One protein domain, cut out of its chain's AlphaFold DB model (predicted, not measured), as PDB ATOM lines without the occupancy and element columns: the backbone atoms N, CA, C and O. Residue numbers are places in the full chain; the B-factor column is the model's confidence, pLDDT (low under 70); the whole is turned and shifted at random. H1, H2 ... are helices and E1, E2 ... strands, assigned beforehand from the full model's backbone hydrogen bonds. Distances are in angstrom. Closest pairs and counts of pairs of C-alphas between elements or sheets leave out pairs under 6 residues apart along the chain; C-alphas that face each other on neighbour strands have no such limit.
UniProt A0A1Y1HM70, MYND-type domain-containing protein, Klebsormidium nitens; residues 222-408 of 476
ATOM      1  N   PHE A 222      38.329 -25.477  24.229       81.38
ATOM      2  CA  PHE A 222      38.940 -25.822  25.498       81.38
ATOM      3  C   PHE A 222      39.768 -24.641  25.972       81.38
ATOM      4  O   PHE A 222      40.643 -24.135  25.266       81.38
ATOM      5  N   ARG A 223      39.463 -24.173  27.180       82.75
ATOM      6  CA  ARG A 223      40.198 -23.083  27.808       82.75
ATOM      7  C   ARG A 223      41.396 -23.652  28.550       82.75
ATOM      8  O   ARG A 223      41.215 -24.364  29.529       82.75
ATOM      9  N   ILE A 224      42.598 -23.305  28.103       79.56
ATOM     10  CA  ILE A 224      43.838 -23.730  28.749       79.56
ATOM     11  C   ILE A 224      44.217 -22.657  29.772       79.56
ATOM     12  O   ILE A 224      44.624 -21.552  29.402       79.56
ATOM     13  N   GLY A 225      44.023 -22.961  31.057       77.81
ATOM     14  CA  GLY A 225      44.414 -22.101  32.179       77.81
ATOM     15  C   GLY A 225      45.635 -22.612  32.949       77.81
ATOM     16  O   GLY A 225      46.242 -21.850  33.701       77.81
ATOM     17  N   SER A 226      45.998 -23.882  32.767       79.75
ATOM     18  CA  SER A 226      47.065 -24.583  33.482       79.75
ATOM     19  C   SER A 226      47.779 -25.611  32.592       79.75
ATOM     20  O   SER A 226      47.335 -25.920  31.486       79.75
ATOM     21  N   LEU A 227      48.902 -26.153  33.073       76.62
ATOM     22  CA  LEU A 227      49.632 -27.217  32.375       76.62
ATOM     23  C   LEU A 227      48.854 -28.546  32.360       76.62
ATOM     24  O   LEU A 227      48.937 -29.298  31.394       76.62
ATOM     25  N   GLU A 228      48.075 -28.836  33.403       83.75
ATOM     26  CA  GLU A 228      47.173 -29.991  33.431       83.75
ATOM     27  C   GLU A 228      46.076 -29.878  32.363       83.75
ATOM     28  O   GLU A 228      45.818 -30.862  31.669       83.75
ATOM     29  N   ASP A 229      45.518 -28.679  32.143       81.06
ATOM     30  CA  ASP A 229      44.543 -28.453  31.065       81.06
ATOM     31  C   ASP A 229      45.142 -28.766  29.692       81.06
ATOM     32  O   ASP A 229      44.438 -29.263  28.817       81.06
ATOM     33  N   LEU A 230      46.446 -28.521  29.501       78.19
ATOM     34  CA  LEU A 230      47.141 -28.849  28.259       78.19
ATOM     35  C   LEU A 230      47.137 -30.365  28.004       78.19
ATOM     36  O   LEU A 230      46.806 -30.792  26.901       78.19
ATOM     37  N   LYS A 231      47.411 -31.195  29.018       81.31
ATOM     38  CA  LYS A 231      47.353 -32.664  28.871       81.31
ATOM     39  C   LYS A 231      45.936 -33.138  28.543       81.31
ATOM     40  O   LYS A 231      45.744 -33.936  27.629       81.31
ATOM     41  N   THR A 232      44.932 -32.609  29.245       84.19
ATOM     42  CA  THR A 232      43.521 -32.916  28.956       84.19
ATOM     43  C   THR A 232      43.121 -32.459  27.551       84.19
ATOM     44  O   THR A 232      42.356 -33.144  26.870       84.19
ATOM     45  N   SER A 233      43.669 -31.333  27.087       80.81
ATOM     46  CA  SER A 233      43.417 -30.808  25.745       80.81
ATOM     47  C   SER A 233      43.927 -31.759  24.656       80.81
ATOM     48  O   SER A 233      43.209 -32.025  23.696       80.81
ATOM     49  N   GLU A 234      45.098 -32.376  24.839       79.06
ATOM     50  CA  GLU A 234      45.646 -33.348  23.885       79.06
ATOM     51  C   GLU A 234      44.775 -34.606  23.769       79.06
ATOM     52  O   GLU A 234      44.580 -35.140  22.674       79.06
ATOM     53  N   GLU A 235      44.210 -35.078  24.881       80.62
ATOM     54  CA  GLU A 235      43.282 -36.211  24.876       80.62
ATOM     55  C   GLU A 235      41.957 -35.867  24.184       80.62
ATOM     56  O   GLU A 235      41.424 -36.680  23.422       80.62
ATOM     57  N   ALA A 236      41.434 -34.661  24.412       77.94
ATOM     58  CA  ALA A 236      40.216 -34.175  23.770       77.94
ATOM     59  C   ALA A 236      40.407 -33.955  22.259       77.94
ATOM     60  O   ALA A 236      39.547 -34.339  21.464       77.94
ATOM     61  N   ARG A 237      41.580 -33.465  21.842       74.31
ATOM     62  CA  ARG A 237      41.976 -33.312  20.433       74.31
ATOM     63  C   ARG A 237      41.931 -34.629  19.652       74.31
ATOM     64  O   ARG A 237      41.697 -34.632  18.447       74.31
ATOM     65  N   ARG A 238      42.107 -35.775  20.323       74.62
ATOM     66  CA  ARG A 238      41.961 -37.106  19.701       74.62
ATOM     67  C   ARG A 238      40.510 -37.532  19.483       74.62
ATOM     68  O   ARG A 238      40.286 -38.533  18.798       74.62
ATOM     69  N   LYS A 239      39.535 -36.831  20.058       73.88
ATOM     70  CA  LYS A 239      38.107 -37.171  19.980       73.88
ATOM     71  C   LYS A 239      37.339 -36.216  19.065       73.88
ATOM     72  O   LYS A 239      36.529 -36.690  18.276       73.88
ATOM     73  N   ASP A 240      37.649 -34.921  19.102       70.81
ATOM     74  CA  ASP A 240      36.875 -33.889  18.399       70.81
ATOM     75  C   ASP A 240      37.424 -33.539  17.008       70.81
ATOM     76  O   ASP A 240      38.623 -33.361  16.824       70.81
ATOM     77  N   PHE A 241      36.531 -33.395  16.020       63.91
ATOM     78  CA  PHE A 241      36.876 -33.101  14.619       63.91
ATOM     79  C   PHE A 241      37.469 -31.696  14.407       63.91
ATOM     80  O   PHE A 241      38.385 -31.514  13.602       63.91
ATOM     81  N   ILE A 242      36.973 -30.714  15.167       75.69
ATOM     82  CA  ILE A 242      37.532 -29.363  15.258       75.69
ATOM     83  C   ILE A 242      37.826 -29.083  16.721       75.69
ATOM     84  O   ILE A 242      36.941 -29.189  17.569       75.69
ATOM     85  N   PHE A 243      39.064 -28.698  16.992       72.00
ATOM     86  CA  PHE A 243      39.575 -28.443  18.320       72.00
ATOM     87  C   PHE A 243      40.078 -27.004  18.419       72.00
ATOM     88  O   PHE A 243      40.996 -26.596  17.708       72.00
ATOM     89  N   ILE A 244      39.461 -26.210  19.292       76.81
ATOM     90  CA  ILE A 244      39.891 -24.832  19.541       76.81
ATOM     91  C   ILE A 244      40.569 -24.775  20.904       76.81
ATOM     92  O   ILE A 244      39.921 -24.923  21.939       76.81
ATOM     93  N   GLU A 245      41.870 -24.516  20.899       74.75
ATOM     94  CA  GLU A 245      42.681 -24.263  22.083       74.75
ATOM     95  C   GLU A 245      42.674 -22.765  22.378       74.75
ATOM     96  O   GLU A 245      43.237 -21.948  21.646       74.75
ATOM     97  N   HIS A 246      42.035 -22.371  23.475       73.44
ATOM     98  CA  HIS A 246      42.066 -20.991  23.936       73.44
ATOM     99  C   HIS A 246      43.228 -20.799  24.906       73.44
ATOM    100  O   HIS A 246      43.155 -21.198  26.069       73.44
ATOM    101  N   MET A 247      44.299 -20.174  24.419       66.00
ATOM    102  CA  MET A 247      45.491 -19.887  25.209       66.00
ATOM    103  C   MET A 247      45.324 -18.579  25.987       66.00
ATOM    104  O   MET A 247      45.338 -17.482  25.418       66.00
ATOM    105  N   HIS A 248      45.220 -18.692  27.312       65.94
ATOM    106  CA  HIS A 248      45.294 -17.560  28.232       65.94
ATOM    107  C   HIS A 248      46.618 -17.575  28.996       65.94
ATOM    108  O   HIS A 248      46.824 -18.398  29.881       65.94
ATOM    109  N   PHE A 249      47.493 -16.603  28.734       53.88
ATOM    110  CA  PHE A 249      48.649 -16.369  29.596       53.88
ATOM    111  C   PHE A 249      48.312 -15.352  30.692       53.88
ATOM    112  O   PHE A 249      48.144 -14.163  30.424       53.88
ATOM    113  N   HIS A 250      48.221 -15.854  31.928       47.88
ATOM    114  CA  HIS A 250      48.472 -15.199  33.224       47.88
ATOM    115  C   HIS A 250      47.841 -13.841  33.581       47.88
ATOM    116  O   HIS A 250      48.033 -13.377  34.704       47.88
ATOM    117  N   SER A 251      47.056 -13.203  32.719       52.03
ATOM    118  CA  SER A 251      46.390 -11.946  33.050       52.03
ATOM    119  C   SER A 251      44.876 -12.101  32.967       52.03
ATOM    120  O   SER A 251      44.326 -12.478  31.937       52.03
ATOM    121  N   GLN A 252      44.187 -11.734  34.049       57.53
ATOM    122  CA  GLN A 252      42.724 -11.589  34.083       57.53
ATOM    123  C   GLN A 252      42.208 -10.501  33.111       57.53
ATOM    124  O   GLN A 252      41.009 -10.262  33.033       57.53
ATOM    125  N   PHE A 253      43.106  -9.824  32.389       56.81
ATOM    126  CA  PHE A 253      42.844  -8.611  31.619       56.81
ATOM    127  C   PHE A 253      42.961  -8.802  30.102       56.81
ATOM    128  O   PHE A 253      42.828  -7.821  29.373       56.81
ATOM    129  N   SER A 254      43.236 -10.020  29.622       74.50
ATOM    130  CA  SER A 254      43.355 -10.314  28.189       74.50
ATOM    131  C   SER A 254      42.359 -11.370  27.733       74.50
ATOM    132  O   SER A 254      42.149 -12.374  28.419       74.50
ATOM    133  N   ASN A 255      41.828 -11.182  26.522       77.00
ATOM    134  CA  ASN A 255      41.015 -12.195  25.852       77.00
ATOM    135  C   ASN A 255      41.884 -13.311  25.235       77.00
ATOM    136  O   ASN A 255      41.338 -14.292  24.748       77.00
ATOM    137  N   GLY A 256      43.217 -13.206  25.304       85.69
ATOM    138  CA  GLY A 256      44.170 -14.223  24.860       85.69
ATOM    139  C   GLY A 256      44.241 -14.379  23.341       85.69
ATOM    140  O   GLY A 256      43.876 -13.472  22.589       85.69
ATOM    141  N   THR A 257      44.726 -15.530  22.887       91.06
ATOM    142  CA  THR A 257      44.694 -15.963  21.480       91.06
ATOM    143  C   THR A 257      44.047 -17.335  21.378       91.06
ATOM    144  O   THR A 257      44.076 -18.118  22.328       91.06
ATOM    145  N   LEU A 258      43.459 -17.636  20.225       92.44
ATOM    146  CA  LEU A 258      42.932 -18.960  19.911       92.44
ATOM    147  C   LEU A 258      43.897 -19.659  18.966       92.44
ATOM    148  O   LEU A 258      44.195 -19.120  17.907       92.44
ATOM    149  N   SER A 259      44.356 -20.847  19.331       90.81
ATOM    150  CA  SER A 259      44.947 -21.805  18.404       90.81
ATOM    151  C   SER A 259      43.814 -22.704  17.919       90.81
ATOM    152  O   SER A 259      43.173 -23.400  18.703       90.81
ATOM    153  N   VAL A 260      43.487 -22.623  16.635       90.69
ATOM    154  CA  VAL A 260      42.442 -23.445  16.026       90.69
ATOM    155  C   VAL A 260      43.122 -24.571  15.278       90.69
ATOM    156  O   VAL A 260      43.927 -24.317  14.385       90.69
ATOM    157  N   VAL A 261      42.772 -25.803  15.627       87.62
ATOM    158  CA  VAL A 261      43.279 -27.016  14.998       87.62
ATOM    159  C   VAL A 261      42.098 -27.850  14.513       87.62
ATOM    160  O   VAL A 261      41.195 -28.181  15.275       87.62
ATOM    161  N   CYS A 262      42.101 -28.232  13.245       87.19
ATOM    162  CA  CYS A 262      41.186 -29.233  12.705       87.19
ATOM    163  C   CYS A 262      41.935 -30.551  12.506       87.19
ATOM    164  O   CYS A 262      43.141 -30.553  12.278       87.19
ATOM    165  N   ARG A 263      41.228 -31.682  12.588       81.81
ATOM    166  CA  ARG A 263      41.822 -32.994  12.261       81.81
ATOM    167  C   ARG A 263      42.003 -33.212  10.763       81.81
ATOM    168  O   ARG A 263      42.650 -34.171  10.369       81.81
ATOM    169  N   ASP A 264      41.388 -32.357   9.955       84.69
ATOM    170  CA  ASP A 264      41.483 -32.377   8.509       84.69
ATOM    171  C   ASP A 264      42.148 -31.102   7.978       84.69
ATOM    172  O   ASP A 264      42.212 -30.062   8.642       84.69
ATOM    173  N   SER A 265      42.585 -31.162   6.724       85.38
ATOM    174  CA  SER A 265      43.232 -30.057   6.010       85.38
ATOM    175  C   SER A 265      42.249 -28.950   5.578       85.38
ATOM    176  O   SER A 265      42.488 -28.233   4.607       85.38
ATOM    177  N   ARG A 266      41.101 -28.803   6.262       91.19
ATOM    178  CA  ARG A 266      40.054 -27.821   5.913       91.19
ATOM    179  C   ARG A 266      39.860 -26.746   6.982       91.19
ATOM    180  O   ARG A 266      38.822 -26.082   6.996       91.19
ATOM    181  N   ALA A 267      40.828 -26.515   7.872       91.75
ATOM    182  CA  ALA A 267      40.707 -25.482   8.905       91.75
ATOM    183  C   ALA A 267      40.514 -24.084   8.296       91.75
ATOM    184  O   ALA A 267      39.577 -23.367   8.648       91.75
ATOM    185  N   LEU A 268      41.358 -23.714   7.332       93.81
ATOM    186  CA  LEU A 268      41.308 -22.399   6.688       93.81
ATOM    187  C   LEU A 268      40.059 -22.170   5.819       93.81
ATOM    188  O   LEU A 268      39.456 -21.102   5.946       93.81
ATOM    189  N   PRO A 269      39.607 -23.119   4.972       95.75
ATOM    190  CA  PRO A 269      38.342 -22.987   4.248       95.75
ATOM    191  C   PRO A 269      37.134 -22.654   5.131       95.75
ATOM    192  O   PRO A 269      36.257 -21.902   4.708       95.75
ATOM    193  N   ARG A 270      37.095 -23.144   6.376       96.00
ATOM    194  CA  ARG A 270      36.000 -22.857   7.319       96.00
ATOM    195  C   ARG A 270      35.896 -21.386   7.705       96.00
ATOM    196  O   ARG A 270      34.824 -20.946   8.108       96.00
ATOM    197  N   LEU A 271      36.953 -20.600   7.514       96.25
ATOM    198  CA  LEU A 271      36.919 -19.150   7.710       96.25
ATOM    199  C   LEU A 271      36.043 -18.420   6.683       96.25
ATOM    200  O   LEU A 271      35.720 -17.255   6.900       96.25
ATOM    201  N   LEU A 272      35.639 -19.081   5.590       96.44
ATOM    202  CA  LEU A 272      34.639 -18.554   4.658       96.44
ATOM    203  C   LEU A 272      33.234 -18.520   5.274       96.44
ATOM    204  O   LEU A 272      32.402 -17.729   4.824       96.44
ATOM    205  N   LEU A 273      32.977 -19.354   6.291       97.06
ATOM    206  CA  LEU A 273      31.682 -19.477   6.949       97.06
ATOM    207  C   LEU A 273      31.520 -18.381   8.017       97.06
ATOM    208  O   LEU A 273      32.241 -18.388   9.021       97.06
ATOM    209  N   PRO A 274      30.531 -17.478   7.886       97.19
ATOM    210  CA  PRO A 274      30.323 -16.395   8.849       97.19
ATOM    211  C   PRO A 274      30.170 -16.877  10.296       97.19
ATOM    212  O   PRO A 274      30.737 -16.279  11.207       97.19
ATOM    213  N   ARG A 275      29.464 -17.998  10.506       96.12
ATOM    214  CA  ARG A 275      29.205 -18.568  11.839       96.12
ATOM    215  C   ARG A 275      30.477 -18.998  12.571       96.12
ATOM    216  O   ARG A 275      30.542 -18.884  13.790       96.12
ATOM    217  N   VAL A 276      31.499 -19.449  11.840       96.00
ATOM    218  CA  VAL A 276      32.800 -19.820  12.419       96.00
ATOM    219  C   VAL A 276      33.490 -18.565  12.948       96.00
ATOM    220  O   VAL A 276      33.914 -18.524  14.098       96.00
ATOM    221  N   VAL A 277      33.524 -17.501  12.144       97.00
ATOM    222  CA  VAL A 277      34.131 -16.217  12.524       97.00
ATOM    223  C   VAL A 277      33.379 -15.557  13.684       97.00
ATOM    224  O   VAL A 277      34.007 -15.043  14.607       97.00
ATOM    225  N   GLU A 278      32.045 -15.603  13.678       96.38
ATOM    226  CA  GLU A 278      31.198 -15.122  14.779       96.38
ATOM    227  C   GLU A 278      31.514 -15.859  16.088       96.38
ATOM    228  O   GLU A 278      31.674 -15.222  17.128       96.38
ATOM    229  N   GLN A 279      31.667 -17.187  16.053       95.12
ATOM    230  CA  GLN A 279      32.010 -17.969  17.242       95.12
ATOM    231  C   GLN A 279      33.410 -17.645  17.769       95.12
ATOM    232  O   GLN A 279      33.563 -17.420  18.968       95.12
ATOM    233  N   LEU A 280      34.413 -17.524  16.895       95.50
ATOM    234  CA  LEU A 280      35.760 -17.091  17.289       95.50
ATOM    235  C   LEU A 280      35.739 -15.692  17.930       95.50
ATOM    236  O   LEU A 280      36.402 -15.455  18.941       95.50
ATOM    237  N   ALA A 281      34.934 -14.779  17.380       95.81
ATOM    238  CA  ALA A 281      34.778 -13.422  17.897       95.81
ATOM    239  C   ALA A 281      34.105 -13.412  19.273       95.81
ATOM    240  O   ALA A 281      34.535 -12.668  20.155       95.81
ATOM    241  N   ASN A 282      33.103 -14.273  19.466       94.69
ATOM    242  CA  ASN A 282      32.419 -14.459  20.741       94.69
ATOM    243  C   ASN A 282      33.366 -15.015  21.814       94.69
ATOM    244  O   ASN A 282      33.388 -14.479  22.921       94.69
ATOM    245  N   ILE A 283      34.187 -16.024  21.489       92.12
ATOM    246  CA  ILE A 283      35.185 -16.583  22.422       92.12
ATOM    247  C   ILE A 283      36.195 -15.498  22.834       92.12
ATOM    248  O   ILE A 283      36.520 -15.363  24.012       92.12
ATOM    249  N   LEU A 284      36.643 -14.673  21.882       93.19
ATOM    250  CA  LEU A 284      37.553 -13.550  22.135       93.19
ATOM    251  C   LEU A 284      36.849 -12.262  22.595       93.19
ATOM    252  O   LEU A 284      37.508 -11.225  22.680       93.19
ATOM    253  N   ASN A 285      35.542 -12.305  22.877       93.56
ATOM    254  CA  ASN A 285      34.710 -11.174  23.300       93.56
ATOM    255  C   ASN A 285      35.001  -9.873  22.520       93.56
ATOM    256  O   ASN A 285      35.330  -8.830  23.094       93.56
ATOM    257  N   CYS A 286      34.959  -9.952  21.191       94.50
ATOM    258  CA  CYS A 286      35.294  -8.839  20.305       94.50
ATOM    259  C   CYS A 286      34.383  -8.790  19.072       94.50
ATOM    260  O   CYS A 286      33.561  -9.673  18.842       94.50
ATOM    261  N   ASN A 287      34.501  -7.726  18.273       95.06
ATOM    262  CA  ASN A 287      33.801  -7.662  16.993       95.06
ATOM    263  C   ASN A 287      34.487  -8.597  15.974       95.06
ATOM    264  O   ASN A 287      35.716  -8.581  15.904       95.06
ATOM    265  N   PRO A 288      33.747  -9.331  15.119       95.75
ATOM    266  CA  PRO A 288      34.336 -10.157  14.060       95.75
ATOM    267  C   PRO A 288      35.396  -9.454  13.203       95.75
ATOM    268  O   PRO A 288      36.416 -10.046  12.877       95.75
ATOM    269  N   VAL A 289      35.217  -8.170  12.877       94.06
ATOM    270  CA  VAL A 289      36.190  -7.408  12.061       94.06
ATOM    271  C   VAL A 289      37.443  -6.962  12.827       94.06
ATOM    272  O   VAL A 289      38.372  -6.402  12.239       94.06
ATOM    273  N   SER A 290      37.453  -7.177  14.141       95.12
ATOM    274  CA  SER A 290      38.605  -6.970  15.015       95.12
ATOM    275  C   SER A 290      39.455  -8.231  15.141       95.12
ATOM    276  O   SER A 290      40.565  -8.155  15.657       95.12
ATOM    277  N   LEU A 291      38.977  -9.375  14.648       96.31
ATOM    278  CA  LEU A 291      39.780 -10.584  14.595       96.31
ATOM    279  C   LEU A 291      40.897 -10.455  13.552       96.31
ATOM    280  O   LEU A 291      40.689 -10.007  12.418       96.31
ATOM    281  N   VAL A 292      42.081 -10.899  13.953       95.19
ATOM    282  CA  VAL A 292      43.258 -11.084  13.109       95.19
ATOM    283  C   VAL A 292      43.607 -12.559  13.137       95.19
ATOM    284  O   VAL A 292      43.697 -13.152  14.209       95.19
ATOM    285  N   ILE A 293      43.805 -13.139  11.963       95.06
ATOM    286  CA  ILE A 293      44.243 -14.517  11.794       95.06
ATOM    287  C   ILE A 293      45.674 -14.540  11.277       95.06
ATOM    288  O   ILE A 293      46.072 -13.691  10.476       95.06
ATOM    289  N   VAL A 294      46.421 -15.552  11.688       92.62
ATOM    290  CA  VAL A 294      47.672 -15.958  11.057       92.62
ATOM    291  C   VAL A 294      47.466 -17.407  10.617       92.62
ATOM    292  O   VAL A 294      47.396 -18.285  11.483       92.62
ATOM    293  N   PRO A 295      47.265 -17.670   9.312       91.25
ATOM    294  CA  PRO A 295      47.252 -19.036   8.808       91.25
ATOM    295  C   PRO A 295      48.647 -19.629   9.012       91.25
ATOM    296  O   PRO A 295      49.623 -18.923   8.805       91.25
ATOM    297  N   PHE A 296      48.757 -20.887   9.429       81.50
ATOM    298  CA  PHE A 296      50.056 -21.560   9.521       81.50
ATOM    299  C   PHE A 296      50.075 -22.703   8.516       81.50
ATOM    300  O   PHE A 296      50.812 -22.639   7.533       81.50
ATOM    301  N   GLU A 297      49.198 -23.683   8.698       82.81
ATOM    302  CA  GLU A 297      49.051 -24.872   7.857       82.81
ATOM    303  C   GLU A 297      47.567 -25.088   7.517       82.81
ATOM    304  O   GLU A 297      46.687 -24.370   7.992       82.81
ATOM    305  N   ASP A 298      47.259 -26.075   6.680       80.62
ATOM    306  CA  ASP A 298      45.864 -26.351   6.298       80.62
ATOM    307  C   ASP A 298      44.989 -26.790   7.476       80.62
ATOM    308  O   ASP A 298      43.773 -26.582   7.476       80.62
ATOM    309  N   GLU A 299      45.622 -27.397   8.474       86.81
ATOM    310  CA  GLU A 299      44.990 -27.959   9.663       86.81
ATOM    311  C   GLU A 299      44.971 -26.967  10.827       86.81
ATOM    312  O   GLU A 299      44.259 -27.195  11.803       86.81
ATOM    313  N   ASN A 300      45.735 -25.869  10.763       88.12
ATOM    314  CA  ASN A 300      45.887 -24.970  11.901       88.12
ATOM    315  C   ASN A 300      46.015 -23.482  11.541       88.12
ATOM    316  O   ASN A 300      46.590 -23.059  10.537       88.12
ATOM    317  N   PHE A 301      45.470 -22.647  12.418       92.88
ATOM    318  CA  PHE A 301      45.670 -21.205  12.372       92.88
ATOM    319  C   PHE A 301      45.536 -20.602  13.763       92.88
ATOM    320  O   PHE A 301      44.881 -21.165  14.638       92.88
ATOM    321  N   VAL A 302      46.134 -19.429  13.968       93.06
ATOM    322  CA  VAL A 302      45.990 -18.687  15.227       93.06
ATOM    323  C   VAL A 302      45.142 -17.449  14.991       93.06
ATOM    324  O   VAL A 302      45.256 -16.789  13.958       93.06
ATOM    325  N   VAL A 303      44.288 -17.129  15.957       95.38
ATOM    326  CA  VAL A 303      43.392 -15.977  15.949       95.38
ATOM    327  C   VAL A 303      43.664 -15.109  17.169       95.38
ATOM    328  O   VAL A 303      43.827 -15.609  18.281       95.38
ATOM    329  N   GLY A 304      43.665 -13.797  16.979       94.62
ATOM    330  CA  GLY A 304      43.728 -12.825  18.060       94.62
ATOM    331  C   GLY A 304      42.808 -11.636  17.818       94.62
ATOM    332  O   GLY A 304      42.292 -11.426  16.722       94.62
ATOM    333  N   ASN A 305      42.593 -10.858  18.869       95.38
ATOM    334  CA  ASN A 305      41.796  -9.644  18.858       95.38
ATOM    335  C   ASN A 305      42.708  -8.424  18.676       95.38
ATOM    336  O   ASN A 305      43.490  -8.087  19.564       95.38
ATOM    337  N   ALA A 306      42.550  -7.701  17.570       94.00
ATOM    338  CA  ALA A 306      43.292  -6.473  17.303       94.00
ATOM    339  C   ALA A 306      43.018  -5.352  18.312       94.00
ATOM    340  O   ALA A 306      43.818  -4.425  18.409       94.00
ATOM    341  N   GLU A 307      41.917  -5.408  19.063       92.94
ATOM    342  CA  GLU A 307      41.613  -4.458  20.140       92.94
ATOM    343  C   GLU A 307      42.340  -4.780  21.451       92.94
ATOM    344  O   GLU A 307      42.306  -3.974  22.379       92.94
ATOM    345  N   ASP A 308      43.012  -5.930  21.540       91.56
ATOM    346  CA  ASP A 308      43.743  -6.376  22.723       91.56
ATOM    347  C   ASP A 308      45.246  -6.456  22.423       91.56
ATOM    348  O   ASP A 308      45.737  -7.315  21.691       91.56
ATOM    349  N   ARG A 309      46.010  -5.557  23.049       88.25
ATOM    350  CA  ARG A 309      47.474  -5.513  22.944       88.25
ATOM    351  C   ARG A 309      48.161  -6.819  23.357       88.25
ATOM    352  O   ARG A 309      49.204  -7.135  22.795       88.25
ATOM    353  N   ILE A 310      47.611  -7.555  24.328       88.38
ATOM    354  CA  ILE A 310      48.189  -8.825  24.791       88.38
ATOM    355  C   ILE A 310      47.925  -9.901  23.741       88.38
ATOM    356  O   ILE A 310      48.836 -10.642  23.388       88.38
ATOM    357  N   SER A 311      46.722  -9.921  23.167       91.25
ATOM    358  CA  SER A 311      46.382 -10.816  22.060       91.25
ATOM    359  C   SER A 311      47.308 -10.607  20.855       91.25
ATOM    360  O   SER A 311      47.866 -11.563  20.320       91.25
ATOM    361  N   MET A 312      47.567  -9.350  20.478       91.19
ATOM    362  CA  MET A 312      48.482  -9.033  19.375       91.19
ATOM    363  C   MET A 312      49.949  -9.375  19.673       91.19
ATOM    364  O   MET A 312      50.668  -9.790  18.764       91.19
ATOM    365  N   LEU A 313      50.396  -9.234  20.926       88.88
ATOM    366  CA  LEU A 313      51.716  -9.696  21.361       88.88
ATOM    367  C   LEU A 313      51.838 -11.217  21.226       88.88
ATOM    368  O   LEU A 313      52.800 -11.697  20.634       88.88
ATOM    369  N   LEU A 314      50.853 -11.966  21.731       88.12
ATOM    370  CA  LEU A 314      50.829 -13.427  21.647       88.12
ATOM    371  C   LEU A 314      50.822 -13.900  20.188       88.12
ATOM    372  O   LEU A 314      51.617 -14.766  19.829       88.12
ATOM    373  N   LEU A 315      50.013 -13.277  19.323       89.50
ATOM    374  CA  LEU A 315      50.035 -13.545  17.881       89.50
ATOM    375  C   LEU A 315      51.432 -13.357  17.277       89.50
ATOM    376  O   LEU A 315      51.878 -14.184  16.483       89.50
ATOM    377  N   ALA A 316      52.138 -12.290  17.653       87.69
ATOM    378  CA  ALA A 316      53.491 -12.056  17.168       87.69
ATOM    379  C   ALA A 316      54.513 -13.045  17.724       87.69
ATOM    380  O   ALA A 316      55.408 -13.462  16.991       87.69
ATOM    381  N   VAL A 317      54.384 -13.463  18.984       85.00
ATOM    382  CA  VAL A 317      55.215 -14.539  19.540       85.00
ATOM    383  C   VAL A 317      55.016 -15.809  18.710       85.00
ATOM    384  O   VAL A 317      55.991 -16.345  18.189       85.00
ATOM    385  N   HIS A 318      53.773 -16.221  18.449       80.50
ATOM    386  CA  HIS A 318      53.492 -17.371  17.580       80.50
ATOM    387  C   HIS A 318      54.070 -17.216  16.165       80.50
ATOM    388  O   HIS A 318      54.559 -18.188  15.599       80.50
ATOM    389  N   GLN A 319      54.070 -16.007  15.602       81.94
ATOM    390  CA  GLN A 319      54.660 -15.744  14.287       81.94
ATOM    391  C   GLN A 319      56.202 -15.736  14.299       81.94
ATOM    392  O   GLN A 319      56.818 -16.012  13.273       81.94
ATOM    393  N   THR A 320      56.840 -15.380  15.421       77.31
ATOM    394  CA  THR A 320      58.298 -15.156  15.509       77.31
ATOM    395  C   THR A 320      59.103 -16.317  16.060       77.31
ATOM    396  O   THR A 320      60.319 -16.356  15.873       77.31
ATOM    397  N   LEU A 321      58.459 -17.276  16.719       71.75
ATOM    398  CA  LEU A 321      59.162 -18.433  17.253       71.75
ATOM    399  C   LEU A 321      59.854 -19.222  16.118       71.75
ATOM    400  O   LEU A 321      59.201 -19.555  15.132       71.75
ATOM    401  N   PRO A 322      61.157 -19.554  16.220       57.88
ATOM    402  CA  PRO A 322      61.916 -20.172  15.122       57.88
ATOM    403  C   PRO A 322      61.347 -21.496  14.596       57.88
ATOM    404  O   PRO A 322      61.417 -21.767  13.399       57.88
ATOM    405  N   PHE A 323      60.745 -22.309  15.474       63.03
ATOM    406  CA  PHE A 323      60.064 -23.544  15.068       63.03
ATOM    407  C   PHE A 323      58.807 -23.262  14.242       63.03
ATOM    408  O   PHE A 323      58.464 -24.041  13.354       63.03
ATOM    409  N   CYS A 324      58.169 -22.115  14.483       59.28
ATOM    410  CA  CYS A 324      57.192 -21.581  13.565       59.28
ATOM    411  C   CYS A 324      57.928 -21.122  12.300       59.28
ATOM    412  O   CYS A 324      57.578 -21.587  11.237       59.28
ATOM    413  N   GLN A 325      58.989 -20.320  12.344       56.03
ATOM    414  CA  GLN A 325      59.403 -19.526  11.178       56.03
ATOM    415  C   GLN A 325      60.017 -20.203   9.942       56.03
ATOM    416  O   GLN A 325      59.768 -19.672   8.862       56.03
ATOM    417  N   GLY A 326      60.800 -21.290   9.981       50.19
ATOM    418  CA  GLY A 326      61.550 -21.536   8.726       50.19
ATOM    419  C   GLY A 326      62.612 -22.608   8.596       50.19
ATOM    420  O   GLY A 326      62.852 -23.042   7.476       50.19
ATOM    421  N   ASP A 327      63.234 -23.070   9.675       49.53
ATOM    422  CA  ASP A 327      64.442 -23.897   9.504       49.53
ATOM    423  C   ASP A 327      64.156 -25.407   9.502       49.53
ATOM    424  O   ASP A 327      65.070 -26.230   9.486       49.53
ATOM    425  N   ASN A 328      62.878 -25.790   9.518       52.84
ATOM    426  CA  ASN A 328      62.443 -27.179   9.584       52.84
ATOM    427  C   ASN A 328      61.791 -27.599   8.248       52.84
ATOM    428  O   ASN A 328      60.981 -26.825   7.731       52.84
ATOM    429  N   PRO A 329      62.064 -28.798   7.687       54.03
ATOM    430  CA  PRO A 329      61.346 -29.354   6.527       54.03
ATOM    431  C   PRO A 329      59.810 -29.203   6.560       54.03
ATOM    432  O   PRO A 329      59.194 -29.119   5.500       54.03
ATOM    433  N   HIS A 330      59.193 -29.046   7.737       49.41
ATOM    434  CA  HIS A 330      57.772 -28.691   7.898       49.41
ATOM    435  C   HIS A 330      57.336 -27.371   7.220       49.41
ATOM    436  O   HIS A 330      56.148 -27.123   7.045       49.41
ATOM    437  N   VAL A 331      58.260 -26.506   6.793       52.75
ATOM    438  CA  VAL A 331      57.943 -25.231   6.115       52.75
ATOM    439  C   VAL A 331      57.306 -25.434   4.738       52.75
ATOM    440  O   VAL A 331      56.578 -24.556   4.284       52.75
ATOM    441  N   GLN A 332      57.486 -26.602   4.112       56.47
ATOM    442  CA  GLN A 332      56.843 -26.941   2.834       56.47
ATOM    443  C   GLN A 332      55.308 -26.978   2.907       56.47
ATOM    444  O   GLN A 332      54.644 -26.874   1.876       56.47
ATOM    445  N   HIS A 333      54.738 -27.117   4.105       58.75
ATOM    446  CA  HIS A 333      53.293 -27.250   4.301       58.75
ATOM    447  C   HIS A 333      52.605 -25.940   4.680       58.75
ATOM    448  O   HIS A 333      51.385 -25.910   4.853       58.75
ATOM    449  N   LYS A 334      53.365 -24.845   4.781       70.50
ATOM    450  CA  LYS A 334      52.819 -23.580   5.253       70.50
ATOM    451  C   LYS A 334      52.003 -22.879   4.195       70.50
ATOM    452  O   LYS A 334      52.393 -22.802   3.033       70.50
ATOM    453  N   VAL A 335      50.871 -22.335   4.629       82.19
ATOM    454  CA  VAL A 335      49.992 -21.571   3.750       82.19
ATOM    455  C   VAL A 335      50.526 -20.162   3.582       82.19
ATOM    456  O   VAL A 335      50.846 -19.778   2.468       82.19
ATOM    457  N   SER A 336      50.653 -19.387   4.656       86.75
ATOM    458  CA  SER A 336      51.160 -18.011   4.611       86.75
ATOM    459  C   SER A 336      51.736 -17.627   5.974       86.75
ATOM    460  O   SER A 336      51.476 -18.282   6.968       86.75
ATOM    461  N   TRP A 337      52.537 -16.564   6.019       81.75
ATOM    462  CA  TRP A 337      53.014 -15.943   7.259       81.75
ATOM    463  C   TRP A 337      52.346 -14.613   7.554       81.75
ATOM    464  O   TRP A 337      52.613 -13.991   8.582       81.75
ATOM    465  N   ASN A 338      51.542 -14.118   6.622       87.31
ATOM    466  CA  ASN A 338      50.992 -12.788   6.721       87.31
ATOM    467  C   ASN A 338      49.736 -12.809   7.595       87.31
ATOM    468  O   ASN A 338      48.910 -13.710   7.479       87.31
ATOM    469  N   PRO A 339      49.564 -11.811   8.474       91.62
ATOM    470  CA  PRO A 339      48.317 -11.657   9.190       91.62
ATOM    471  C   PRO A 339      47.228 -11.157   8.244       91.62
ATOM    472  O   PRO A 339      47.441 -10.232   7.451       91.62
ATOM    473  N   PHE A 340      46.031 -11.704   8.395       93.94
ATOM    474  CA  PHE A 340      44.832 -11.245   7.706       93.94
ATOM    475  C   PHE A 340      43.807 -10.795   8.731       93.94
ATOM    476  O   PHE A 340      43.730 -11.336   9.828       93.94
ATOM    477  N   ARG A 341      43.005  -9.797   8.378       94.06
ATOM    478  CA  ARG A 341      41.867  -9.379   9.195       94.06
ATOM    479  C   ARG A 341      40.572  -9.537   8.430       94.06
ATOM    480  O   ARG A 341      40.542  -9.404   7.204       94.06
ATOM    481  N   PHE A 342      39.491  -9.724   9.166       95.00
ATOM    482  CA  PHE A 342      38.157  -9.726   8.588       95.00
ATOM    483  C   PHE A 342      37.706  -8.297   8.294       95.00
ATOM    484  O   PHE A 342      37.847  -7.386   9.109       95.00
ATOM    485  N   THR A 343      37.174  -8.089   7.096       90.81
ATOM    486  CA  THR A 343      36.688  -6.774   6.647       90.81
ATOM    487  C   THR A 343      35.179  -6.739   6.530       90.81
ATOM    488  O   THR A 343      34.564  -5.721   6.850       90.81
ATOM    489  N   LYS A 344      34.583  -7.857   6.110       92.31
ATOM    490  CA  LYS A 344      33.142  -8.074   6.087       92.31
ATOM    491  C   LYS A 344      32.842  -9.508   6.465       92.31
ATOM    492  O   LYS A 344      33.534 -10.428   6.045       92.31
ATOM    493  N   LEU A 345      31.774  -9.675   7.225       94.19
ATOM    494  CA  LEU A 345      31.316 -10.985   7.658       94.19
ATOM    495  C   LEU A 345      30.487 -11.692   6.581       94.19
ATOM    496  O   LEU A 345      30.502 -12.910   6.501       94.19
ATOM    497  N   ARG A 346      29.762 -10.922   5.761       94.94
ATOM    498  CA  ARG A 346      28.897 -11.424   4.688       94.94
ATOM    499  C   ARG A 346      29.017 -10.494   3.483       94.94
ATOM    500  O   ARG A 346      28.686  -9.311   3.580       94.94
ATOM    501  N   ASN A 347      29.541 -11.007   2.379       92.44
ATOM    502  CA  ASN A 347      29.565 -10.336   1.083       92.44
ATOM    503  C   ASN A 347      28.291 -10.650   0.279       92.44
ATOM    504  O   ASN A 347      27.326 -11.188   0.815       92.44
ATOM    505  N   GLU A 348      28.284 -10.314  -1.010       92.25
ATOM    506  CA  GLU A 348      27.149 -10.562  -1.915       92.25
ATOM    507  C   GLU A 348      26.795 -12.056  -2.048       92.25
ATOM    508  O   GLU A 348      25.645 -12.383  -2.320       92.25
ATOM    509  N   LYS A 349      27.752 -12.957  -1.791       91.88
ATOM    510  CA  LYS A 349      27.559 -14.416  -1.738       91.88
ATOM    511  C   LYS A 349      27.320 -14.942  -0.313       91.88
ATOM    512  O   LYS A 349      27.321 -16.145  -0.092       91.88
ATOM    513  N   GLY A 350      27.169 -14.060   0.676       94.81
ATOM    514  CA  GLY A 350      27.028 -14.442   2.083       94.81
ATOM    515  C   GLY A 350      28.320 -14.939   2.742       94.81
ATOM    516  O   GLY A 350      28.252 -15.449   3.857       94.81
ATOM    517  N   LEU A 351      29.478 -14.763   2.095       95.50
ATOM    518  CA  LEU A 351      30.777 -15.244   2.572       95.50
ATOM    519  C   LEU A 351      31.599 -14.158   3.249       95.50
ATOM    520  O   LEU A 351      31.398 -12.959   3.044       95.50
ATOM    521  N   VAL A 352      32.572 -14.606   4.024       96.38
ATOM    522  CA  VAL A 352      33.519 -13.754   4.728       96.38
ATOM    523  C   VAL A 352      34.539 -13.119   3.768       96.38
ATOM    524  O   VAL A 352      35.017 -13.750   2.828       96.38
ATOM    525  N   GLU A 353      34.912 -11.859   4.016       94.81
ATOM    526  CA  GLU A 353      35.995 -11.161   3.311       94.81
ATOM    527  C   GLU A 353      37.192 -10.906   4.233       94.81
ATOM    528  O   GLU A 353      37.055 -10.330   5.318       94.81
ATOM    529  N   LEU A 354      38.383 -11.241   3.737       94.12
ATOM    530  CA  LEU A 354      39.667 -11.010   4.396       94.12
ATOM    531  C   LEU A 354      40.510  -9.996   3.626       94.12
ATOM    532  O   LEU A 354      40.469  -9.938   2.399       94.12
ATOM    533  N   GLU A 355      41.343  -9.251   4.335       91.88
ATOM    534  CA  GLU A 355      42.436  -8.506   3.712       91.88
ATOM    535  C   GLU A 355      43.719  -8.618   4.542       91.88
ATOM    536  O   GLU A 355      43.633  -8.832   5.758       91.88
ATOM    537  N   PRO A 356      44.903  -8.443   3.927       90.75
ATOM    538  CA  PRO A 356      46.149  -8.309   4.664       90.75
ATOM    539  C   PRO A 356      46.020  -7.258   5.763       90.75
ATOM    540  O   PRO A 356      45.605  -6.120   5.527       90.75
ATOM    541  N   TYR A 357      46.390  -7.623   6.984       88.56
ATOM    542  CA  TYR A 357      46.323  -6.706   8.104       88.56
ATOM    543  C   TYR A 357      47.489  -5.718   8.036       88.56
ATOM    544  O   TYR A 357      48.635  -6.058   8.312       88.56
ATOM    545  N   LEU A 358      47.200  -4.477   7.633       69.44
ATOM    546  CA  LEU A 358      48.215  -3.461   7.323       69.44
ATOM    547  C   LEU A 358      48.864  -2.801   8.553       69.44
ATOM    548  O   LEU A 358      49.783  -2.000   8.390       69.44
ATOM    549  N   VAL A 359      48.439  -3.129   9.779       65.94
ATOM    550  CA  VAL A 359      49.073  -2.624  11.012       65.94
ATOM    551  C   VAL A 359      50.250  -3.529  11.402       65.94
ATOM    552  O   VAL A 359      50.316  -4.097  12.489       65.94
ATOM    553  N   ASN A 360      51.172  -3.691  10.460       63.91
ATOM    554  CA  ASN A 360      52.341  -4.557  10.553       63.91
ATOM    555  C   ASN A 360      53.540  -3.814  11.152       63.91
ATOM    556  O   ASN A 360      53.897  -2.750  10.651       63.91
ATOM    557  N   GLY A 361      54.189  -4.382  12.176       62.44
ATOM    558  CA  GLY A 361      55.482  -3.907  12.698       62.44
ATOM    559  C   GLY A 361      55.462  -2.473  13.238       62.44
ATOM    560  O   GLY A 361      56.433  -1.732  13.107       62.44
ATOM    561  N   GLY A 362      54.319  -2.026  13.762       67.12
ATOM    562  CA  GLY A 362      54.151  -0.670  14.275       67.12
ATOM    563  C   GLY A 362      54.466  -0.564  15.766       67.12
ATOM    564  O   GLY A 362      54.128  -1.444  16.544       67.12
ATOM    565  N   ARG A 363      55.004   0.580  16.199       76.94
ATOM    566  CA  ARG A 363      55.070   0.974  17.628       76.94
ATOM    567  C   ARG A 363      53.854   1.795  18.074       76.94
ATOM    568  O   ARG A 363      53.795   2.324  19.182       76.94
ATOM    569  N   PHE A 364      52.888   1.942  17.171       82.38
ATOM    570  CA  PHE A 364      51.755   2.844  17.295       82.38
ATOM    571  C   PHE A 364      50.460   2.078  17.063       82.38
ATOM    572  O   PHE A 364      50.323   1.389  16.054       82.38
ATOM    573  N   ALA A 365      49.501   2.238  17.971       88.69
ATOM    574  CA  ALA A 365      48.151   1.737  17.753       88.69
ATOM    575  C   ALA A 365      47.409   2.661  16.782       88.69
ATOM    576  O   ALA A 365      47.614   3.880  16.773       88.69
ATOM    577  N   VAL A 366      46.527   2.091  15.973       88.19
ATOM    578  CA  VAL A 366      45.763   2.817  14.963       88.19
ATOM    579  C   VAL A 366      44.305   2.852  15.364       88.19
ATOM    580  O   VAL A 366      43.656   1.834  15.555       88.19
ATOM    581  N   LYS A 367      43.756   4.053  15.472       90.06
ATOM    582  CA  LYS A 367      42.348   4.262  15.762       90.06
ATOM    583  C   LYS A 367      41.556   4.345  14.456       90.06
ATOM    584  O   LYS A 367      41.637   5.357  13.746       90.06
ATOM    585  N   LEU A 368      40.801   3.289  14.165       87.56
ATOM    586  CA  LEU A 368      39.979   3.100  12.969       87.56
ATOM    587  C   LEU A 368      38.493   3.271  13.295       87.56
ATOM    588  O   LEU A 368      38.084   3.181  14.450       87.56
ATOM    589  N   TRP A 369      37.681   3.541  12.278       85.50
ATOM    590  CA  TRP A 369      36.226   3.463  12.417       85.50
ATOM    591  C   TRP A 369      35.747   2.135  11.859       85.50
ATOM    592  O   TRP A 369      36.045   1.804  10.712       85.50
ATOM    593  N   VAL A 370      34.995   1.417  12.680       84.19
ATOM    594  CA  VAL A 370      34.356   0.149  12.358       84.19
ATOM    595  C   VAL A 370      32.860   0.368  12.535       84.19
ATOM    596  O   VAL A 370      32.378   0.515  13.655       84.19
ATOM    597  N   GLY A 371      32.139   0.479  11.419       84.25
ATOM    598  CA  GLY A 371      30.759   0.961  11.446       84.25
ATOM    599  C   GLY A 371      30.684   2.386  11.999       84.25
ATOM    600  O   GLY A 371      31.350   3.295  11.485       84.25
ATOM    601  N   ASP A 372      29.882   2.563  13.044       81.31
ATOM    602  CA  ASP A 372      29.672   3.791  13.817       81.31
ATOM    603  C   ASP A 372      30.586   3.911  15.049       81.31
ATOM    604  O   ASP A 372      30.664   4.980  15.652       81.31
ATOM    605  N   LYS A 373      31.320   2.851  15.408       86.62
ATOM    606  CA  LYS A 373      32.215   2.843  16.564       86.62
ATOM    607  C   LYS A 373      33.647   3.151  16.149       86.62
ATOM    608  O   LYS A 373      34.164   2.682  15.132       86.62
ATOM    609  N   GLN A 374      34.317   3.947  16.974       89.00
ATOM    610  CA  GLN A 374      35.746   4.159  16.847       89.00
ATOM    611  C   GLN A 374      36.500   3.140  17.705       89.00
ATOM    612  O   GLN A 374      36.351   3.114  18.926       89.00
ATOM    613  N   THR A 375      37.345   2.348  17.060       91.38
ATOM    614  CA  THR A 375      38.041   1.214  17.664       91.38
ATOM    615  C   THR A 375      39.552   1.401  17.553       91.38
ATOM    616  O   THR A 375      40.054   1.958  16.573       91.38
ATOM    617  N   VAL A 376      40.291   0.988  18.582       92.06
ATOM    618  CA  VAL A 376      41.758   1.034  18.599       92.06
ATOM    619  C   VAL A 376      42.284  -0.336  18.210       92.06
ATOM    620  O   VAL A 376      41.983  -1.312  18.873       92.06
ATOM    621  N   PHE A 377      43.068  -0.374  17.143       92.38
ATOM    622  CA  PHE A 377      43.722  -1.562  16.622       92.38
ATOM    623  C   PHE A 377      45.204  -1.500  16.991       92.38
ATOM    624  O   PHE A 377      45.899  -0.539  16.645       92.38
ATOM    625  N   TYR A 378      45.690  -2.501  17.711       91.31
ATOM    626  CA  TYR A 378      47.092  -2.634  18.067       91.31
ATOM    627  C   TYR A 378      47.880  -3.254  16.903       91.31
ATOM    628  O   TYR A 378      47.354  -4.090  16.160       91.31
ATOM    629  N   PRO A 379      49.129  -2.807  16.694       86.19
ATOM    630  CA  PRO A 379      49.987  -3.366  15.665       86.19
ATOM    631  C   PRO A 379      50.345  -4.811  15.992       86.19
ATOM    632  O   PRO A 379      50.445  -5.168  17.162       86.19
ATOM    633  N   MET A 380      50.587  -5.614  14.958       86.69
ATOM    634  CA  MET A 380      51.243  -6.908  15.113       86.69
ATOM    635  C   MET A 380      52.766  -6.693  15.149       86.69
ATOM    636  O   MET A 380      53.311  -6.194  14.156       86.69
ATOM    637  N   PRO A 381      53.464  -7.026  16.251       85.06
ATOM    638  CA  PRO A 381      54.927  -7.015  16.282       85.06
ATOM    639  C   PRO A 381      55.525  -7.955  15.225       85.06
ATOM    640  O   PRO A 381      55.006  -9.044  15.014       85.06
ATOM    641  N   ARG A 382      56.613  -7.547  14.557       79.88
ATOM    642  CA  ARG A 382      57.300  -8.387  13.550       79.88
ATOM    643  C   ARG A 382      58.760  -8.650  13.875       79.88
ATOM    644  O   ARG A 382      59.332  -9.633  13.414       79.88
ATOM    645  N   THR A 383      59.373  -7.753  14.633       82.62
ATOM    646  CA  THR A 383      60.770  -7.860  15.045       82.62
ATOM    647  C   THR A 383      60.864  -8.162  16.536       82.62
ATOM    648  O   THR A 383      59.936  -7.879  17.297       82.62
ATOM    649  N   LYS A 384      62.011  -8.696  16.976       85.62
ATOM    650  CA  LYS A 384      62.314  -8.847  18.409       85.62
ATOM    651  C   LYS A 384      62.201  -7.507  19.148       85.62
ATOM    652  O   LYS A 384      61.689  -7.469  20.260       85.62
ATOM    653  N   ASP A 385      62.598  -6.417  18.494       86.44
ATOM    654  CA  ASP A 385      62.486  -5.061  19.033       86.44
ATOM    655  C   ASP A 385      61.026  -4.618  19.205       86.44
ATOM    656  O   ASP A 385      60.690  -3.989  20.206       86.44
ATOM    657  N   ASP A 386      60.145  -4.944  18.253       84.50
ATOM    658  CA  ASP A 386      58.713  -4.643  18.378       84.50
ATOM    659  C   ASP A 386      58.081  -5.431  19.525       84.50
ATOM    660  O   ASP A 386      57.277  -4.879  20.273       84.50
ATOM    661  N   ILE A 387      58.455  -6.707  19.670       86.38
ATOM    662  CA  ILE A 387      57.989  -7.573  20.760       86.38
ATOM    663  C   ILE A 387      58.421  -6.982  22.097       86.38
ATOM    664  O   ILE A 387      57.560  -6.691  22.921       86.38
ATOM    665  N   ALA A 388      59.715  -6.697  22.272       87.50
ATOM    666  CA  ALA A 388      60.242  -6.102  23.498       87.50
ATOM    667  C   ALA A 388      59.573  -4.753  23.821       87.50
ATOM    668  O   ALA A 388      59.256  -4.466  24.977       87.50
ATOM    669  N   ALA A 389      59.306  -3.928  22.801       83.44
ATOM    670  CA  ALA A 389      58.595  -2.667  22.975       83.44
ATOM    671  C   ALA A 389      57.143  -2.880  23.434       83.44
ATOM    672  O   ALA A 389      56.678  -2.188  24.338       83.44
ATOM    673  N   VAL A 390      56.414  -3.824  22.838       82.25
ATOM    674  CA  VAL A 390      55.039  -4.138  23.250       82.25
ATOM    675  C   VAL A 390      55.007  -4.767  24.643       82.25
ATOM    676  O   VAL A 390      54.159  -4.384  25.446       82.25
ATOM    677  N   GLU A 391      55.941  -5.658  24.964       85.38
ATOM    678  CA  GLU A 391      56.092  -6.263  26.290       85.38
ATOM    679  C   GLU A 391      56.322  -5.211  27.375       85.38
ATOM    680  O   GLU A 391      55.594  -5.201  28.368       85.38
ATOM    681  N   ASP A 392      57.258  -4.276  27.182       84.38
ATOM    682  CA  ASP A 392      57.498  -3.192  28.146       84.38
ATOM    683  C   ASP A 392      56.222  -2.361  28.387       84.38
ATOM    684  O   ASP A 392      55.890  -2.033  29.531       84.38
ATOM    685  N   LEU A 393      55.435  -2.103  27.332       79.50
ATOM    686  CA  LEU A 393      54.158  -1.390  27.436       79.50
ATOM    687  C   LEU A 393      53.064  -2.201  28.157       79.50
ATOM    688  O   LEU A 393      52.213  -1.631  28.852       79.50
ATOM    689  N   VAL A 394      53.032  -3.518  27.949       79.94
ATOM    690  CA  VAL A 394      52.041  -4.433  28.532       79.94
ATOM    691  C   VAL A 394      52.315  -4.647  30.017       79.94
ATOM    692  O   VAL A 394      51.402  -4.473  30.828       79.94
ATOM    693  N   TRP A 395      53.562  -4.955  30.378       81.50
ATOM    694  CA  TRP A 395      53.958  -5.340  31.735       81.50
ATOM    695  C   TRP A 395      54.117  -4.159  32.696       81.50
ATOM    696  O   TRP A 395      54.158  -4.351  33.911       81.50
ATOM    697  N   ARG A 396      54.134  -2.917  32.189       81.31
ATOM    698  CA  ARG A 396      54.179  -1.684  32.998       81.31
ATOM    699  C   ARG A 396      52.916  -0.825  32.810       81.31
ATOM    700  O   ARG A 396      53.013   0.340  32.405       81.31
ATOM    701  N   PRO A 397      51.714  -1.350  33.140       62.09
ATOM    702  CA  PRO A 397      50.426  -0.752  32.766       62.09
ATOM    703  C   PRO A 397      50.219   0.679  33.283       62.09
ATOM    704  O   PRO A 397      49.514   1.463  32.655       62.09
ATOM    705  N   TYR A 398      50.862   1.052  34.392       63.06
ATOM    706  CA  TYR A 398      50.669   2.357  35.026       63.06
ATOM    707  C   TYR A 398      51.424   3.517  34.365       63.06
ATOM    708  O   TYR A 398      51.118   4.672  34.656       63.06
ATOM    709  N   LYS A 399      52.409   3.256  33.492       56.69
ATOM    710  CA  LYS A 399      53.279   4.323  32.952       56.69
ATOM    711  C   LYS A 399      53.272   4.442  31.436       56.69
ATOM    712  O   LYS A 399      53.592   5.508  30.914       56.69
ATOM    713  N   ALA A 400      52.878   3.395  30.726       65.12
ATOM    714  CA  ALA A 400      53.137   3.305  29.304       65.12
ATOM    715  C   ALA A 400      51.833   3.337  28.494       65.12
ATOM    716  O   ALA A 400      51.027   2.408  28.522       65.12
ATOM    717  N   LYS A 401      51.605   4.438  27.770       73.69
ATOM    718  CA  LYS A 401      50.484   4.561  26.832       73.69
ATOM    719  C   LYS A 401      50.993   4.278  25.428       73.69
ATOM    720  O   LYS A 401      51.937   4.924  24.977       73.69
ATOM    721  N   PHE A 402      50.324   3.375  24.713       80.56
ATOM    722  CA  PHE A 402      50.498   3.298  23.267       80.56
ATOM    723  C   PHE A 402      50.218   4.673  22.672       80.56
ATOM    724  O   PHE A 402      49.195   5.296  22.968       80.56
ATOM    725  N   THR A 403      51.119   5.145  21.817       85.50
ATOM    726  CA  THR A 403      50.814   6.326  21.022       85.50
ATOM    727  C   THR A 403      49.769   5.914  19.989       85.50
ATOM    728  O   THR A 403      50.025   5.086  19.114       85.50
ATOM    729  N   VAL A 404      48.558   6.448  20.150       87.75
ATOM    730  CA  VAL A 404      47.409   6.121  19.302       87.75
ATOM    731  C   VAL A 404      47.298   7.152  18.187       87.75
ATOM    732  O   VAL A 404      46.980   8.320  18.425       87.75
ATOM    733  N   LEU A 405      47.522   6.711  16.957       87.81
ATOM    734  CA  LEU A 405      47.371   7.523  15.759       87.81
ATOM    735  C   LEU A 405      45.978   7.319  15.168       87.81
ATOM    736  O   LEU A 405      45.430   6.226  15.182       87.81
ATOM    737  N   SER A 406      45.372   8.377  14.634       86.38
ATOM    738  CA  SER A 406      44.110   8.230  13.901       86.38
ATOM    739  C   SER A 406      44.360   7.676  12.499       86.38
ATOM    740  O   SER A 406      45.382   8.002  11.899       86.38
ATOM    741  N   GLU A 407      43.382   6.975  11.924       84.75
ATOM    742  CA  GLU A 407      43.388   6.555  10.510       84.75
ATOM    743  C   GLU A 407      43.838   7.682   9.551       84.75
ATOM    744  O   GLU A 407      44.605   7.468   8.615       84.75
ATOM    745  N   SER A 408      43.423   8.925   9.830       83.00
ATOM    746  CA  SER A 408      43.755  10.092   9.003       83.00
ATOM    747  C   SER A 408      45.249  10.415   8.921       83.00
ATOM    748  O   SER A 408      45.670  11.047   7.954       83.00
TER     749      SER A 408
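AT A GLANCE: This is residues 222 to 408 of the 476 residues of the protein "MYND-type domain-containing protein" of Klebsormidium nitens (UniProt A0A1Y1HM70). A strongly twisted sheet of seven strands makes the core, with H1 and H4 over one face and H3 over the other; H7 packs on H4, and a small sheet, E9 E8 E10, stands at one side. The 187 printed residues have seven named helices and ten named strands, in the order E1 H1 E2 E3 H2 H3 E4 E5 H4 H5 H6 E6 E7 E8 E9 H7 E10. The class is mixed, as are both sheets; the large one runs E1 E2 E3 E5 E4 E6 E7. The whole is compact, with a radius of gyration of the C-alphas of 16.3 A and spans of 45 by 42 by 33 A.

IN THESE COORDINATES: Find C-alpha 222 at (38.940, -25.822, 25.498), where E1, residues 222 to 224, begins. Read on through H1, 227 to 237, 15.4 A long, E2, 242 to 247, E3, 257 to 262, H2, 269 to 272, H3, 274 to 283, E4, 291 to 297, 18.3 A, and E5, 300 to 305. H4, 309 to 320, is 16.3 A long; after it come H5, 322 to 325, H6, 329 to 333, E6, 340 to 344, E7, 353 to 356, E8, 364 to 370, 18.3 A, E9, 373 to 377, and H7, 384 to 395, 16.1 A. E10, 403 to 406, ends at C-alpha 406 (44.110, 8.230, 13.901).

HOW THE PARTS SIT: Start at edge strand E1, parallel to E2, with N 222 and O 244 2.8 A apart; E1, H1, E2 form a strand-helix-strand unit, parallel neighbours with a helix between, its crossover right-handed. Hairpins E2 and E3, E4 and E5, and E6 and E7 show N 243 to O 261 at 2.8 A, N 292 to O 304 at 2.8 A and N 341 to O 355 at 2.9 A. E3, H2 H3, E4 is a split unit, right-handed, with E5 between its strands. The domain has three layers, helices on both faces of a sheet: H1 and H4 are on one face of the sheet E1 E2 E3 E5 E4 E6 E7, and H3 is on the other. H4 lies over E5 at a height of 8.5 A; C-alphas 304 and 311 are closest, 5.2 A. H2 and H6 only graze the sheet; H5 is not on it. H4 touches H7 at a shallow tilt of 28 degrees, opposite ways, closest at C-alphas 313 and 387, 6.6 A. In hairpin E8 and E9, N 366 and O 377 are 2.8 A apart; E10 is parallel to E8, N 367 to O 405 at 2.8 A. Every O i to N i+4 pair is within hydrogen-bond range in H1, H3, H4 and H7; H6 has 0 of 1, but 2 of 2 O i to N i+3 pairs; H2 and H5 are too short.

THE WHOLE: The C-alphas farthest apart, of Glu 235 and Ser 408, are 49.0 A apart. The printed part has no cut and no long link. Mean pLDDT of the printed part is 82.7; look for values under 70 at residues 241, 247 to 253, 322 to 333, 358 to 362 and 397 to 400.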